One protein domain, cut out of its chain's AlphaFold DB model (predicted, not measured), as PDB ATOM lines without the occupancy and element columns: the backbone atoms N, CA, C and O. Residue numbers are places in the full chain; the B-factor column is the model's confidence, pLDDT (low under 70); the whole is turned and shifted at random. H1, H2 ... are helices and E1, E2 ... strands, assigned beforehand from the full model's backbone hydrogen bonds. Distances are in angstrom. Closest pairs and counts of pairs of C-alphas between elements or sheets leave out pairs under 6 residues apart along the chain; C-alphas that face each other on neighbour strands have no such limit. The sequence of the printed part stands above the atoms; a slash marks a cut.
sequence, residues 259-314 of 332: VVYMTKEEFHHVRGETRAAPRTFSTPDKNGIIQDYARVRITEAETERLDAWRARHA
ATOM      1  N   VAL A 259      46.566 -49.540  13.972       88.19
ATOM      2  CA  VAL A 259      46.044 -48.391  14.717       88.19
ATOM      3  C   VAL A 259      45.919 -47.217  13.763       88.19
ATOM      4  O   VAL A 259      46.931 -46.733  13.259       88.19
ATOM      5  N   VAL A 260      44.699 -46.737  13.546       90.69
ATOM      6  CA  VAL A 260      44.421 -45.620  12.638       90.69
ATOM      7  C   VAL A 260      43.756 -44.463  13.371       90.69
ATOM      8  O   VAL A 260      43.096 -44.646  14.395       90.69
ATOM      9  N   TYR A 261      43.929 -43.260  12.831       90.06
ATOM     10  CA  TYR A 261      43.128 -42.099  13.203       90.06
ATOM     11  C   TYR A 261      41.965 -41.983  12.222       90.06
ATOM     12  O   TYR A 261      42.178 -41.965  11.004       90.06
ATOM     13  N   MET A 262      40.751 -41.930  12.762       91.50
ATOM     14  CA  MET A 262      39.528 -41.812  11.974       91.50
ATOM     15  C   MET A 262      38.572 -40.778  12.560       91.50
ATOM     16  O   MET A 262      38.573 -40.538  13.771       91.50
ATOM     17  N   THR A 263      37.780 -40.155  11.693       91.62
ATOM     18  CA  THR A 263      36.683 -39.269  12.101       91.62
ATOM     19  C   THR A 263      35.488 -40.088  12.596       91.62
ATOM     20  O   THR A 263      35.405 -41.303  12.398       91.62
ATOM     21  N   LYS A 264      34.521 -39.426  13.240       90.06
ATOM     22  CA  LYS A 264      33.276 -40.076  13.678       90.06
ATOM     23  C   LYS A 264      32.482 -40.667  12.503       90.06
ATOM     24  O   LYS A 264      31.940 -41.763  12.618       90.06
ATOM     25  N   GLU A 265      32.442 -39.962  11.378       91.38
ATOM     26  CA  GLU A 265      31.765 -40.403  10.150       91.38
ATOM     27  C   GLU A 265      32.429 -41.655   9.565       91.38
ATOM     28  O   GLU A 265      31.752 -42.635   9.254       91.38
ATOM     29  N   GLU A 266      33.763 -41.661   9.506       93.31
ATOM     30  CA  GLU A 266      34.550 -42.819   9.076       93.31
ATOM     31  C   GLU A 266      34.306 -44.035   9.980       93.31
ATOM     32  O   GLU A 266      34.127 -45.149   9.486       93.31
ATOM     33  N   PHE A 267      34.237 -43.828  11.300       92.94
ATOM     34  CA  PHE A 267      33.961 -44.901  12.255       92.94
ATOM     35  C   PHE A 267      32.600 -45.562  12.004       92.94
ATOM     36  O   PHE A 267      32.520 -46.790  11.938       92.94
ATOM     37  N   HIS A 268      31.540 -44.766  11.832       92.00
ATOM     38  CA  HIS A 268      30.200 -45.295  11.566       92.00
ATOM     39  C   HIS A 268      30.128 -46.044  10.234       92.00
ATOM     40  O   HIS A 268      29.455 -47.069  10.154       92.00
ATOM     41  N   HIS A 269      30.870 -45.609   9.212       93.12
ATOM     42  CA  HIS A 269      30.919 -46.335   7.945       93.12
ATOM     43  C   HIS A 269      31.636 -47.688   8.060       93.12
ATOM     44  O   HIS A 269      31.172 -48.688   7.516       93.12
ATOM     45  N   VAL A 270      32.766 -47.737   8.772       91.88
ATOM     46  CA  VAL A 270      33.573 -48.961   8.893       91.88
ATOM     47  C   VAL A 270      32.900 -49.994   9.804       91.88
ATOM     48  O   VAL A 270      32.934 -51.190   9.505       91.88
ATOM     49  N   ARG A 271      32.289 -49.544  10.910       90.75
ATOM     50  CA  ARG A 271      31.787 -50.409  11.993       90.75
ATOM     51  C   ARG A 271      30.267 -50.458  12.163       90.75
ATOM     52  O   ARG A 271      29.798 -51.266  12.965       90.75
ATOM     53  N   GLY A 272      29.521 -49.653  11.411       87.69
ATOM     54  CA  GLY A 272      28.066 -49.537  11.508       87.69
ATOM     55  C   GLY A 272      27.598 -48.567  12.602       87.69
ATOM     56  O   GLY A 272      28.330 -48.226  13.533       87.69
ATOM     57  N   GLU A 273      26.345 -48.123  12.493       80.56
ATOM     58  CA  GLU A 273      25.720 -47.147  13.403       80.56
ATOM     59  C   GLU A 273      25.442 -47.703  14.807       80.56
ATOM     60  O   GLU A 273      25.339 -46.945  15.769       80.56
ATOM     61  N   THR A 274      25.373 -49.027  14.954       76.38
ATOM     62  CA  THR A 274      25.007 -49.697  16.212       76.38
ATOM     63  C   THR A 274      26.121 -49.705  17.259       76.38
ATOM     64  O   THR A 274      25.880 -50.066  18.411       76.38
ATOM     65  N   ARG A 275      27.348 -49.311  16.898       77.62
ATOM     66  CA  ARG A 275      28.476 -49.263  17.834       77.62
ATOM     67  C   ARG A 275      28.666 -47.857  18.391       77.62
ATOM     68  O   ARG A 275      28.728 -46.881  17.645       77.62
ATOM     69  N   ALA A 276      28.819 -47.769  19.714       81.81
ATOM     70  CA  ALA A 276      29.128 -46.516  20.393       81.81
ATOM     71  C   ALA A 276      30.399 -45.890  19.799       81.81
ATOM     72  O   ALA A 276      31.442 -46.544  19.708       81.81
ATOM     73  N   ALA A 277      30.295 -44.626  19.378       75.12
ATOM     74  CA  ALA A 277      31.419 -43.909  18.796       75.12
ATOM     75  C   ALA A 277      32.553 -43.777  19.833       75.12
ATOM     76  O   ALA A 277      32.290 -43.442  20.994       75.12
ATOM     77  N   PRO A 278      33.814 -44.030  19.445       80.12
ATOM     78  CA  PRO A 278      34.950 -43.889  20.336       80.12
ATOM     79  C   PRO A 278      35.078 -42.436  20.787       80.12
ATOM     80  O   PRO A 278      34.781 -41.503  20.041       80.12
ATOM     81  N   ARG A 279      35.547 -42.246  22.022       79.38
ATOM     82  CA  ARG A 279      35.807 -40.914  22.569       79.38
ATOM     83  C   ARG A 279      36.871 -40.229  21.705       79.38
ATOM     84  O   ARG A 279      37.990 -40.730  21.592       79.38
ATOM     85  N   THR A 280      36.504 -39.128  21.062       77.81
ATOM     86  CA  THR A 280      37.389 -38.371  20.174       77.81
ATOM     87  C   THR A 280      38.313 -37.464  20.983       77.81
ATOM     88  O   THR A 280      37.952 -36.974  22.056       77.81
ATOM     89  N   PHE A 281      39.527 -37.254  20.476       74.12
ATOM     90  CA  PHE A 281      40.446 -36.241  20.981       74.12
ATOM     91  C   PHE A 281      40.458 -35.085  19.984       74.12
ATOM     92  O   PHE A 281      40.943 -35.215  18.860       74.12
ATOM     93  N   SER A 282      39.912 -33.948  20.402       75.69
ATOM     94  CA  SER A 282      39.932 -32.712  19.629       75.69
ATOM     95  C   SER A 282      41.366 -32.186  19.579       75.69
ATOM     96  O   SER A 282      41.869 -31.635  20.559       75.69
ATOM     97  N   THR A 283      42.050 -32.380  18.451       73.62
ATOM     98  CA  THR A 283      43.387 -31.812  18.235       73.62
ATOM     99  C   THR A 283      43.252 -30.729  17.170       73.62
ATOM    100  O   THR A 283      42.811 -31.046  16.066       73.62
ATOM    101  N   PRO A 284      43.564 -29.455  17.467       72.94
ATOM    102  CA  PRO A 284      43.513 -28.412  16.454       72.94
ATOM    103  C   PRO A 284      44.563 -28.698  15.379       72.94
ATOM    104  O   PRO A 284      45.719 -29.005  15.690       72.94
ATOM    105  N   ASP A 285      44.161 -28.616  14.115       76.44
ATOM    106  CA  ASP A 285      45.095 -28.692  13.001       76.44
ATOM    107  C   ASP A 285      45.999 -27.439  12.953       76.44
ATOM    108  O   ASP A 285      45.859 -26.488  13.729       76.44
ATOM    109  N   LYS A 286      46.949 -27.412  12.010       81.19
ATOM    110  CA  LYS A 286      47.864 -26.267  11.825       81.19
ATOM    111  C   LYS A 286      47.145 -24.958  11.456       81.19
ATOM    112  O   LYS A 286      47.767 -23.903  11.522       81.19
ATOM    113  N   ASN A 287      45.869 -25.029  11.083       85.25
ATOM    114  CA  ASN A 287      45.020 -23.905  10.706       85.25
ATOM    115  C   ASN A 287      44.017 -23.527  11.818       85.25
ATOM    116  O   ASN A 287      43.207 -22.625  11.619       85.25
ATOM    117  N   GLY A 288      44.058 -24.192  12.981       82.56
ATOM    118  CA  GLY A 288      43.116 -23.988  14.084       82.56
ATOM    119  C   GLY A 288      41.744 -24.644  13.883       82.56
ATOM    120  O   GLY A 288      40.848 -24.421  14.696       82.56
ATOM    121  N   ILE A 289      41.562 -25.453  12.838       78.12
ATOM    122  CA  ILE A 289      40.356 -26.253  12.627       78.12
ATOM    123  C   ILE A 289      40.451 -27.473  13.539       78.12
ATOM    124  O   ILE A 289      41.348 -28.308  13.428       78.12
ATOM    125  N   ILE A 290      39.515 -27.557  14.477       75.88
ATOM    126  CA  ILE A 290      39.398 -28.693  15.380       75.88
ATOM    127  C   ILE A 290      38.711 -29.815  14.609       75.88
ATOM    128  O   ILE A 290      37.527 -29.722  14.290       75.88
ATOM    129  N   GLN A 291      39.463 -30.865  14.296       76.62
ATOM    130  CA  GLN A 291      38.904 -32.105  13.776       76.62
ATOM    131  C   GLN A 291      38.937 -33.159  14.879       76.62
ATOM    132  O   GLN A 291      39.973 -33.430  15.494       76.62
ATOM    133  N   ASP A 292      37.768 -33.729  15.145       83.31
ATOM    134  CA  ASP A 292      37.579 -34.755  16.158       83.31
ATOM    135  C   ASP A 292      38.023 -36.107  15.603       83.31
ATOM    136  O   ASP A 292      37.265 -36.825  14.944       83.31
ATOM    137  N   TYR A 293      39.279 -36.450  15.874       85.19
ATOM    138  CA  TYR A 293      39.849 -37.740  15.518       85.19
ATOM    139  C   TYR A 293      39.840 -38.685  16.718       85.19
ATOM    140  O   TYR A 293      40.169 -38.309  17.846       85.19
ATOM    141  N   ALA A 294      39.499 -39.946  16.472       86.31
ATOM    142  CA  ALA A 294      39.678 -41.031  17.424       86.31
ATOM    143  C   ALA A 294      40.766 -41.983  16.925       86.31
ATOM    144  O   ALA A 294      40.807 -42.353  15.749       86.31
ATOM    145  N   ARG A 295      41.648 -42.392  17.840       88.75
ATOM    146  CA  ARG A 295      42.642 -43.439  17.597       88.75
ATOM    147  C   ARG A 295      41.976 -44.794  17.833       88.75
ATOM    148  O   ARG A 295      41.629 -45.108  18.968       88.75
ATOM    149  N   VAL A 296      41.794 -45.586  16.780       89.75
ATOM    150  CA  VAL A 296      41.041 -46.849  16.819       89.75
ATOM    151  C   VAL A 296      41.903 -47.986  16.278       89.75
ATOM    152  O   VAL A 296      42.645 -47.809  15.313       89.75
ATOM    153  N   ARG A 297      41.817 -49.161  16.912       91.38
ATOM    154  CA  ARG A 297      42.379 -50.410  16.382       91.38
ATOM    155  C   ARG A 297      41.383 -51.023  15.408       91.38
ATOM    156  O   ARG A 297      40.260 -51.309  15.832       91.38
ATOM    157  N   ILE A 298      41.786 -51.231  14.161       90.94
ATOM    158  CA  ILE A 298      40.958 -51.864  13.133       90.94
ATOM    159  C   ILE A 298      41.650 -53.078  12.518       90.94
ATOM    160  O   ILE A 298      42.875 -53.190  12.566       90.94
ATOM    161  N   THR A 299      40.861 -54.013  11.997       91.81
ATOM    162  CA  THR A 299      41.370 -55.178  11.258       91.81
ATOM    163  C   THR A 299      41.780 -54.800   9.832       91.81
ATOM    164  O   THR A 299      41.428 -53.731   9.332       91.81
ATOM    165  N   GLU A 300      42.491 -55.691   9.141       89.69
ATOM    166  CA  GLU A 300      42.831 -55.528   7.719       89.69
ATOM    167  C   GLU A 300      41.576 -55.356   6.841       89.69
ATOM    168  O   GLU A 300      41.477 -54.396   6.083       89.69
ATOM    169  N   ALA A 301      40.535 -56.168   7.054       90.88
ATOM    170  CA  ALA A 301      39.259 -56.019   6.344       90.88
ATOM    171  C   ALA A 301      38.551 -54.675   6.637       90.88
ATOM    172  O   ALA A 301      37.929 -54.076   5.760       90.88
ATOM    173  N   GLU A 302      38.631 -54.174   7.875       93.44
ATOM    174  CA  GLU A 302      38.120 -52.841   8.227       93.44
ATOM    175  C   GLU A 302      38.951 -51.718   7.577       93.44
ATOM    176  O   GLU A 302      38.414 -50.659   7.250       93.44
ATOM    177  N   THR A 303      40.242 -51.964   7.351       91.88
ATOM    178  CA  THR A 303      41.168 -51.038   6.689       91.88
ATOM    179  C   THR A 303      40.813 -50.862   5.214       91.88
ATOM    180  O   THR A 303      40.685 -49.731   4.748       91.88
ATOM    181  N   GLU A 304      40.544 -51.956   4.502       92.62
ATOM    182  CA  GLU A 304      40.096 -51.911   3.104       92.62
ATOM    183  C   GLU A 304      38.779 -51.135   2.948       92.62
ATOM    184  O   GLU A 304      38.628 -50.317   2.035       92.62
ATOM    185  N   ARG A 305      37.829 -51.324   3.875       93.88
ATOM    186  CA  ARG A 305      36.564 -50.565   3.894       93.88
ATOM    187  C   ARG A 305      36.793 -49.071   4.108       93.88
ATOM    188  O   ARG A 305      36.143 -48.255   3.450       93.88
ATOM    189  N   LEU A 306      37.703 -48.715   5.016       93.94
ATOM    190  CA  LEU A 306      38.071 -47.325   5.276       93.94
ATOM    191  C   LEU A 306      38.691 -46.676   4.032       93.94
ATOM    192  O   LEU A 306      38.299 -45.568   3.662       93.94
ATOM    193  N   ASP A 307      39.608 -47.367   3.356       92.56
ATOM    194  CA  ASP A 307      40.240 -46.858   2.137       92.56
ATOM    195  C   ASP A 307      39.252 -46.704   0.984       92.56
ATOM    196  O   ASP A 307      39.246 -45.667   0.317       92.56
ATOM    197  N   ALA A 308      38.354 -47.673   0.791       92.75
ATOM    198  CA  ALA A 308      37.288 -47.572  -0.202       92.75
ATOM    199  C   ALA A 308      36.368 -46.368   0.069       92.75
ATOM    200  O   ALA A 308      35.967 -45.653  -0.854       92.75
ATOM    201  N   TRP A 309      36.041 -46.101   1.337       94.25
ATOM    202  CA  TRP A 309      35.265 -44.920   1.706       94.25
ATOM    203  C   TRP A 309      36.019 -43.620   1.419       94.25
ATOM    204  O   TRP A 309      35.451 -42.722   0.794       94.25
ATOM    205  N   ARG A 310      37.298 -43.529   1.801       93.69
ATOM    206  CA  ARG A 310      38.126 -42.333   1.576       93.69
ATOM    207  C   ARG A 310      38.331 -42.041   0.095       93.69
ATOM    208  O   ARG A 310      38.199 -40.885  -0.307       93.69
ATOM    209  N   ALA A 311      38.546 -43.074  -0.719       92.06
ATOM    210  CA  ALA A 311      38.659 -42.950  -2.170       92.06
ATOM    211  C   ALA A 311      37.402 -42.316  -2.794       92.06
ATOM    212  O   ALA A 311      37.517 -41.435  -3.645       92.06
ATOM    213  N   ARG A 312      36.205 -42.694  -2.320       93.75
ATOM    214  CA  ARG A 312      34.929 -42.109  -2.780       93.75
ATOM    215  C   ARG A 312      34.740 -40.648  -2.368       93.75
ATOM    216  O   ARG A 312      34.073 -39.910  -3.082       93.75
ATOM    217  N   HIS A 313      35.336 -40.228  -1.254       92.88
ATOM    218  CA  HIS A 313      35.189 -38.873  -0.706       92.88
ATOM    219  C   HIS A 313      36.382 -37.957  -1.025       92.88
ATOM    220  O   HIS A 313      36.520 -36.899  -0.417       92.88
ATOM    221  N   ALA A 314      37.251 -38.352  -1.966       90.75
ATOM    222  CA  ALA A 314      38.482 -37.636  -2.320       90.75
ATOM    223  C   ALA A 314      39.419 -37.360  -1.120       90.75
ATOM    224  O   ALA A 314      40.254 -36.451  -1.152       90.75
TER     225      ALA A 314
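This is residues 259 to 314 of the 332 residues of an uncharacterized protein of Botrytis tulipae (UniProt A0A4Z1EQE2). One long strand, E3, is the spine of a small staggered sheet, with E1 beside its later part and E2 beside its beginning; H1 packs on one face, and H2 folds back to cross H1 at a slant. The E2-E3 hairpin makes one end of the length. You have 56 residues, mixed helices and strands, in the order E1, H1, E2, E3, H2; the sheet, E1 - E3 - E2, is antiparallel. It is compact, radius of gyration of the C-alphas 11.6 A, spanning 33 by 26 by 19 A.

Start at E1, residues 259 to 263, antiparallel to E3, residues 290 to 298; N 260 and O 296 are 2.9 A apart, within hydrogen-bond range. Next, H1, residues 264 to 271, is on the sheet at a height of 8.8 A and runs along the strands, at 8 degrees to E1 on the local plane. E2, residues 281 to 284, forms a hairpin with E3; N 281 and O 293 are 2.9 A apart. E1, H1 and E2 form a split strand-helix-strand unit, two strands of one sheet that are not neighbours, with H1 between them along the chain and E3 between them in the sheet; its crossover is right-handed. Last, H2, residues 300 to 312, touches H1, closest C-alphas Val 270 and Leu 306 at 6.0 A, opposite ways at a steep tilt of 49 degrees; it only grazes the sheet with residues 303 to 306. In H1 and H2 every O i to N i+4 pair is within hydrogen-bond range.

Find C-alpha 259 at (46.044, -48.391, 14.717), where E1 begins its 13.3 A. H1 covers 10.6 A, E2 9.5 A and E3 23.3 A. H2 runs 18.8 A to C-alpha 312 at (34.929, -42.109, -2.780).

The farthest C-alphas, Gly 288 and Ala 301, are 33.2 A apart. The printed part has no cut, no link is long, and no printed residue is under pLDDT 70.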